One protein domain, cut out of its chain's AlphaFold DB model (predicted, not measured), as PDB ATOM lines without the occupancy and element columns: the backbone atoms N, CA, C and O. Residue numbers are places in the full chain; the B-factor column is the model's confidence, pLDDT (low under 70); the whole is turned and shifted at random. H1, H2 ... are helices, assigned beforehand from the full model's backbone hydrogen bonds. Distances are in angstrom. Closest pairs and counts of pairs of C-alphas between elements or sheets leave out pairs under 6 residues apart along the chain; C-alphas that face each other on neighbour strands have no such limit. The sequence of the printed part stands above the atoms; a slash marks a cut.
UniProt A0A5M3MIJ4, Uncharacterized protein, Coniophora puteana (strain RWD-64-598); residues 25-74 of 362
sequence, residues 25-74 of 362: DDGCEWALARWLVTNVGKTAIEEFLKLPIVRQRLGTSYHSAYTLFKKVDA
ATOM      1  N   ASP A  25     159.644 143.472 150.038       90.06
ATOM      2  CA  ASP A  25     159.702 142.055 149.693       90.06
ATOM      3  C   ASP A  25     159.012 141.788 148.343       90.06
ATOM      4  O   ASP A  25     159.441 140.907 147.602       90.06
ATOM      5  N   ASP A  26     157.964 142.559 148.010       87.19
ATOM      6  CA  ASP A  26     157.271 142.509 146.719       87.19
ATOM      7  C   ASP A  26     156.489 143.805 146.392       87.19
ATOM      8  O   ASP A  26     156.419 144.767 147.167       87.19
ATOM      9  N   GLY A  27     155.855 143.825 145.213       88.12
ATOM     10  CA  GLY A  27     155.074 144.964 144.729       88.12
ATOM     11  C   GLY A  27     153.760 145.210 145.478       88.12
ATOM     12  O   GLY A  27     153.279 146.345 145.501       88.12
ATOM     13  N   CYS A  28     153.176 144.189 146.113       90.38
ATOM     14  CA  CYS A  28     151.977 144.339 146.941       90.38
ATOM     15  C   CYS A  28     152.322 145.047 148.254       90.38
ATOM     16  O   CYS A  28     151.605 145.962 148.675       90.38
ATOM     17  N   GLU A  29     153.439 144.665 148.874       93.19
ATOM     18  CA  GLU A  29     153.976 145.330 150.053       93.19
ATOM     19  C   GLU A  29     154.320 146.793 149.742       93.19
ATOM     20  O   GLU A  29     153.887 147.694 150.466       93.19
ATOM     21  N   TRP A  30     155.015 147.056 148.629       91.50
ATOM     22  CA  TRP A  30     155.289 148.426 148.189       91.50
ATOM     23  C   TRP A  30     154.006 149.241 147.971       91.50
ATOM     24  O   TRP A  30     153.919 150.391 148.408       91.50
ATOM     25  N   ALA A  31     152.984 148.665 147.331       90.25
ATOM     26  CA  ALA A  31     151.720 149.358 147.093       90.25
ATOM     27  C   ALA A  31     151.045 149.788 148.408       90.25
ATOM     28  O   ALA A  31     150.558 150.920 148.512       90.25
ATOM     29  N   LEU A  32     151.070 148.923 149.427       94.19
ATOM     30  CA  LEU A  32     150.577 149.252 150.763       94.19
ATOM     31  C   LEU A  32     151.431 150.342 151.426       94.19
ATOM     32  O   LEU A  32     150.874 151.312 151.942       94.19
ATOM     33  N   ALA A  33     152.759 150.210 151.397       93.56
ATOM     34  CA  ALA A  33     153.689 151.191 151.954       93.56
ATOM     35  C   ALA A  33     153.464 152.585 151.348       93.56
ATOM     36  O   ALA A  33     153.256 153.559 152.076       93.56
ATOM     37  N   ARG A  34     153.415 152.665 150.013       91.19
ATOM     38  CA  ARG A  34     153.146 153.896 149.263       91.19
ATOM     39  C   ARG A  34     151.805 154.506 149.656       91.19
ATOM     40  O   ARG A  34     151.733 155.714 149.892       91.19
ATOM     41  N   TRP A  35     150.748 153.698 149.740       94.25
ATOM     42  CA  TRP A  35     149.426 154.188 150.122       94.25
ATOM     43  C   TRP A  35     149.410 154.729 151.557       94.25
ATOM     44  O   TRP A  35     148.910 155.833 151.773       94.25
ATOM     45  N   LEU A  36     150.000 154.007 152.515       94.44
ATOM     46  CA  LEU A  36     150.072 154.428 153.917       94.44
ATOM     47  C   LEU A  36     150.819 155.754 154.067       94.44
ATOM     48  O   LEU A  36     150.279 156.688 154.649       94.44
ATOM     49  N   VAL A  37     152.026 155.858 153.505       89.81
ATOM     50  CA  VAL A  37     152.868 157.062 153.618       89.81
ATOM     51  C   VAL A  37     152.207 158.280 152.973       89.81
ATOM     52  O   VAL A  37     152.333 159.390 153.484       89.81
ATOM     53  N   THR A  38     151.477 158.079 151.876       85.62
ATOM     54  CA  THR A  38     150.823 159.179 151.152       85.62
ATOM     55  C   THR A  38     149.548 159.660 151.850       85.62
ATOM     56  O   THR A  38     149.226 160.842 151.778       85.62
ATOM     57  N   ASN A  39     148.802 158.763 152.505       89.75
ATOM     58  CA  ASN A  39     147.424 159.048 152.929       89.75
ATOM     59  C   ASN A  39     147.203 159.036 154.447       89.75
ATOM     60  O   ASN A  39     146.147 159.471 154.904       89.75
ATOM     61  N   VAL A  40     148.145 158.521 155.241       92.69
ATOM     62  CA  VAL A  40     147.925 158.245 156.666       92.69
ATOM     63  C   VAL A  40     149.005 158.909 157.520       92.69
ATOM     64  O   VAL A  40     150.198 158.807 157.256       92.69
ATOM     65  N   GLY A  41     148.592 159.589 158.593       89.69
ATOM     66  CA  GLY A  41     149.527 160.192 159.545       89.69
ATOM     67  C   GLY A  41     150.350 159.140 160.297       89.69
ATOM     68  O   GLY A  41     149.849 158.064 160.621       89.69
ATOM     69  N   LYS A  42     151.602 159.472 160.645       90.56
ATOM     70  CA  LYS A  42     152.565 158.548 161.282       90.56
ATOM     71  C   LYS A  42     152.006 157.797 162.500       90.56
ATOM     72  O   LYS A  42     152.254 156.604 162.638       90.56
ATOM     73  N   THR A  43     151.238 158.469 163.358       93.69
ATOM     74  CA  THR A  43     150.608 157.842 164.534       93.69
ATOM     75  C   THR A  43     149.565 156.797 164.137       93.69
ATOM     76  O   THR A  43     149.578 155.690 164.662       93.69
ATOM     77  N   ALA A  44     148.710 157.102 163.160       95.50
ATOM     78  CA  ALA A  44     147.700 156.163 162.678       95.50
ATOM     79  C   ALA A  44     148.329 154.982 161.914       95.50
ATOM     80  O   ALA A  44     147.845 153.860 162.029       95.50
ATOM     81  N   ILE A  45     149.443 155.197 161.201       95.88
ATOM     82  CA  ILE A  45     150.246 154.106 160.620       95.88
ATOM     83  C   ILE A  45     150.743 153.164 161.725       95.88
ATOM     84  O   ILE A  45     150.627 151.946 161.597       95.88
ATOM     85  N   GLU A  46     151.289 153.714 162.813       96.31
ATOM     86  CA  GLU A  46     151.789 152.926 163.945       96.31
ATOM     87  C   GLU A  46     150.679 152.074 164.578       96.31
ATOM     88  O   GLU A  46     150.887 150.892 164.855       96.31
ATOM     89  N   GLU A  47     149.495 152.653 164.776       96.75
ATOM     90  CA  GLU A  47     148.325 151.943 165.298       96.75
ATOM     91  C   GLU A  47     147.836 150.858 164.330       96.75
ATOM     92  O   GLU A  47     147.636 149.714 164.742       96.75
ATOM     93  N   PHE A  48     147.719 151.180 163.037       96.31
ATOM     94  CA  PHE A  48     147.308 150.243 161.989       96.31
ATOM     95  C   PHE A  48     148.223 149.013 161.927       96.31
ATOM     96  O   PHE A  48     147.742 147.882 161.990       96.31
ATOM     97  N   LEU A  49     149.545 149.217 161.885       95.62
ATOM     98  CA  LEU A  49     150.534 148.130 161.813       95.62
ATOM     99  C   LEU A  49     150.603 147.277 163.093       95.62
ATOM    100  O   LEU A  49     151.168 146.178 163.087       95.62
ATOM    101  N   LYS A  50     150.029 147.758 164.201       94.44
ATOM    102  CA  LYS A  50     149.925 147.026 165.472       94.44
ATOM    103  C   LYS A  50     148.628 146.236 165.624       94.44
ATOM    104  O   LYS A  50     148.552 145.415 166.541       94.44
ATOM    105  N   LEU A  51     147.636 146.423 164.749       95.75
ATOM    106  CA  LEU A  51     146.392 145.656 164.809       95.75
ATOM    107  C   LEU A  51     146.685 144.147 164.688       95.75
ATOM    108  O   LEU A  51     147.394 143.739 163.764       95.75
ATOM    109  N   PRO A  52     146.117 143.288 165.563       94.06
ATOM    110  CA  PRO A  52     146.385 141.849 165.529       94.06
ATOM    111  C   PRO A  52     146.093 141.215 164.168       94.06
ATOM    112  O   PRO A  52     146.877 140.404 163.687       94.06
ATOM    113  N   ILE A  53     145.001 141.632 163.518       94.50
ATOM    114  CA  ILE A  53     144.625 141.134 162.192       94.50
ATOM    115  C   ILE A  53     145.651 141.505 161.116       94.50
ATOM    116  O   ILE A  53     145.931 140.688 160.246       94.50
ATOM    117  N   VAL A  54     146.247 142.699 161.201       92.88
ATOM    118  CA  VAL A  54     147.270 143.175 160.263       92.88
ATOM    119  C   VAL A  54     148.548 142.361 160.441       92.88
ATOM    120  O   VAL A  54     149.024 141.758 159.481       92.88
ATOM    121  N   ARG A  55     149.036 142.238 161.682       87.94
ATOM    122  CA  ARG A  55     150.254 141.471 161.993       87.94
ATOM    123  C   ARG A  55     150.151 139.992 161.640       87.94
ATOM    124  O   ARG A  55     151.136 139.401 161.222       87.94
ATOM    125  N   GLN A  56     148.981 139.390 161.834       90.25
ATOM    126  CA  GLN A  56     148.794 137.960 161.590       90.25
ATOM    127  C   GLN A  56     148.560 137.623 160.117       90.25
ATOM    128  O   GLN A  56     148.828 136.492 159.725       90.25
ATOM    129  N   ARG A  57     148.011 138.554 159.320       91.81
ATOM    130  CA  ARG A  57     147.537 138.242 157.961       91.81
ATOM    131  C   ARG A  57     148.296 138.920 156.829       91.81
ATOM    132  O   ARG A  57     148.305 138.351 155.746       91.81
ATOM    133  N   LEU A  58     148.881 140.105 157.028       88.25
ATOM    134  CA  LEU A  58     149.543 140.820 155.926       88.25
ATOM    135  C   LEU A  58     150.970 140.335 155.661       88.25
ATOM    136  O   LEU A  58     151.432 140.468 154.538       88.25
ATOM    137  N   GLY A  59     151.659 139.783 156.664       85.94
ATOM    138  CA  GLY A  59     153.003 139.217 156.489       85.94
ATOM    139  C   GLY A  59     154.076 140.212 156.022       85.94
ATOM    140  O   GLY A  59     155.127 139.782 155.572       85.94
ATOM    141  N   THR A  60     153.819 141.519 156.127       92.12
ATOM    142  CA  THR A  60     154.743 142.593 155.738       92.12
ATOM    143  C   THR A  60     156.030 142.562 156.551       92.12
ATOM    144  O   THR A  60     156.009 142.386 157.769       92.12
ATOM    145  N   SER A  61     157.141 142.873 155.904       92.56
ATOM    146  CA  SER A  61     158.468 143.038 156.489       92.56
ATOM    147  C   SER A  61     158.577 144.183 157.514       92.56
ATOM    148  O   SER A  61     159.470 144.179 158.369       92.56
ATOM    149  N   TYR A  62     157.672 145.168 157.476       93.56
ATOM    150  CA  TYR A  62     157.585 146.259 158.448       93.56
ATOM    151  C   TYR A  62     156.408 146.069 159.414       93.56
ATOM    152  O   TYR A  62     155.275 145.817 159.026       93.56
ATOM    153  N   HIS A  63     156.674 146.239 160.711       93.38
ATOM    154  CA  HIS A  63     155.718 145.929 161.791       93.38
ATOM    155  C   HIS A  63     155.404 147.137 162.692       93.38
ATOM    156  O   HIS A  63     154.766 147.005 163.744       93.38
ATOM    157  N   SER A  64     155.929 148.298 162.305       94.50
ATOM    158  CA  SER A  64     155.814 149.597 162.967       94.50
ATOM    159  C   SER A  64     156.053 150.705 161.943       94.50
ATOM    160  O   SER A  64     156.711 150.475 160.918       94.50
ATOM    161  N   ALA A  65     155.591 151.915 162.245       94.19
ATOM    162  CA  ALA A  65     155.911 153.100 161.465       94.19
ATOM    163  C   ALA A  65     157.432 153.291 161.382       94.19
ATOM    164  O   ALA A  65     157.946 153.598 160.315       94.19
ATOM    165  N   TYR A  66     158.172 153.035 162.467       94.25
ATOM    166  CA  TYR A  66     159.637 153.131 162.466       94.25
ATOM    167  C   TYR A  66     160.288 152.220 161.415       94.25
ATOM    168  O   TYR A  66     161.079 152.685 160.601       94.25
ATOM    169  N   THR A  67     159.935 150.933 161.395       95.44
ATOM    170  CA  THR A  67     160.489 149.977 160.418       95.44
ATOM    171  C   THR A  67     160.054 150.276 158.986       95.44
ATOM    172  O   THR A  67     160.836 150.046 158.069       95.44
ATOM    173  N   LEU A  68     158.840 150.809 158.793       94.94
ATOM    174  CA  LEU A  68     158.359 151.245 157.481       94.94
ATOM    175  C   LEU A  68     159.178 152.435 156.975       94.94
ATOM    176  O   LEU A  68     159.740 152.364 155.889       94.94
ATOM    177  N   PHE A  69     159.296 153.500 157.774       93.56
ATOM    178  CA  PHE A  69     160.071 154.679 157.388       93.56
ATOM    179  C   PHE A  69     161.550 154.347 157.198       93.56
ATOM    180  O   PHE A  69     162.129 154.826 156.243       93.56
ATOM    181  N   LYS A  70     162.128 153.415 157.969       93.19
ATOM    182  CA  LYS A  70     163.490 152.920 157.710       93.19
ATOM    183  C   LYS A  70     163.646 152.280 156.320       93.19
ATOM    184  O   LYS A  70     164.704 152.420 155.718       93.19
ATOM    185  N   LYS A  71     162.628 151.563 155.819       91.94
ATOM    186  CA  LYS A  71     162.628 151.038 154.440       91.94
ATOM    187  C   LYS A  71     162.444 152.163 153.418       91.94
ATOM    188  O   LYS A  71     163.152 152.182 152.422       91.94
ATOM    189  N   VAL A  72     161.555 153.123 153.676       88.19
ATOM    190  CA  VAL A  72     161.369 154.304 152.809       88.19
ATOM    191  C   VAL A  72     162.657 155.128 152.707       88.19
ATOM    192  O   VAL A  72     163.061 155.485 151.610       88.19
ATOM    193  N   ASP A  73     163.342 155.347 153.826       85.38
ATOM    194  CA  ASP A  73     164.621 156.058 153.911       85.38
ATOM    195  C   ASP A  73     165.776 155.273 153.266       85.38
ATOM    196  O   ASP A  73     166.859 155.821 153.099       85.38
ATOM    197  N   ALA A  74     165.584 153.999 152.917       85.94
ATOM    198  CA  ALA A  74     166.561 153.201 152.177       85.94
ATOM    199  C   ALA A  74     166.279 153.162 150.666       85.94
ATOM    200  O   ALA A  74     167.092 152.621 149.917       85.94
TER     201      ALA A  74
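This is residues 25 to 74 of the 362 residues of an uncharacterized protein of Coniophora puteana (strain RWD-64-598) (UniProt A0A5M3MIJ4). Three helices, H1, H2 and H3, follow one another round a loose arch, with H1 and H3 as its two separated sides; residues 58 to 64 then lead back across the arch to H4, which packs crosswise on H2 and comes near H1. The printed part has 50 residues with four named helices, in the order H1, H2, H3, H4, and no named strand; its class is all helix. It is compact, with a radius of gyration of the C-alphas of 9.9 A, and its C-alphas span 26 by 24 by 17 A.

H1, residues 27 to 39, begins at C-alpha 27 (155.074, 144.964, 144.729) and is 18.0 A long. H2, residues 42 to 50, is 12.5 A long. H3, residues 52 to 57, measures 8.5 A. H4, residues 65 to 72, measures 10.3 A and ends at C-alpha 72 (161.369, 154.304, 152.809).

H1 and H2 are close but not clearly touching, the C-alphas of Leu 36 and Ile 45 being closest at 6.7 A; they run opposite ways at a steep tilt of 40 degrees. H2 and H3 are also close but not clearly touching, with the C-alphas of Leu 49 and Arg 55 closest at 6.7 A; their steep tilt of 68 degrees is only just short of about perpendicular. H2 and H4 touch, about perpendicular at 76 degrees, with the C-alphas of Glu 46 and Ala 65 closest at 4.8 A. H1 and H4 are close but not clearly touching, with Ala 33 and Leu 68 closest, their C-alphas 7.2 A apart. H3 is apart from H1 and from H4. In H1, H2, H3 and H4 every O i to N i+4 pair is within hydrogen-bond range.

The C-alphas farthest apart, those of Ile 53 and Ala 74, are 27.0 A apart. The printed part has no cut and no long link. Its mean pLDDT is 92.1, and no printed residue is under 70.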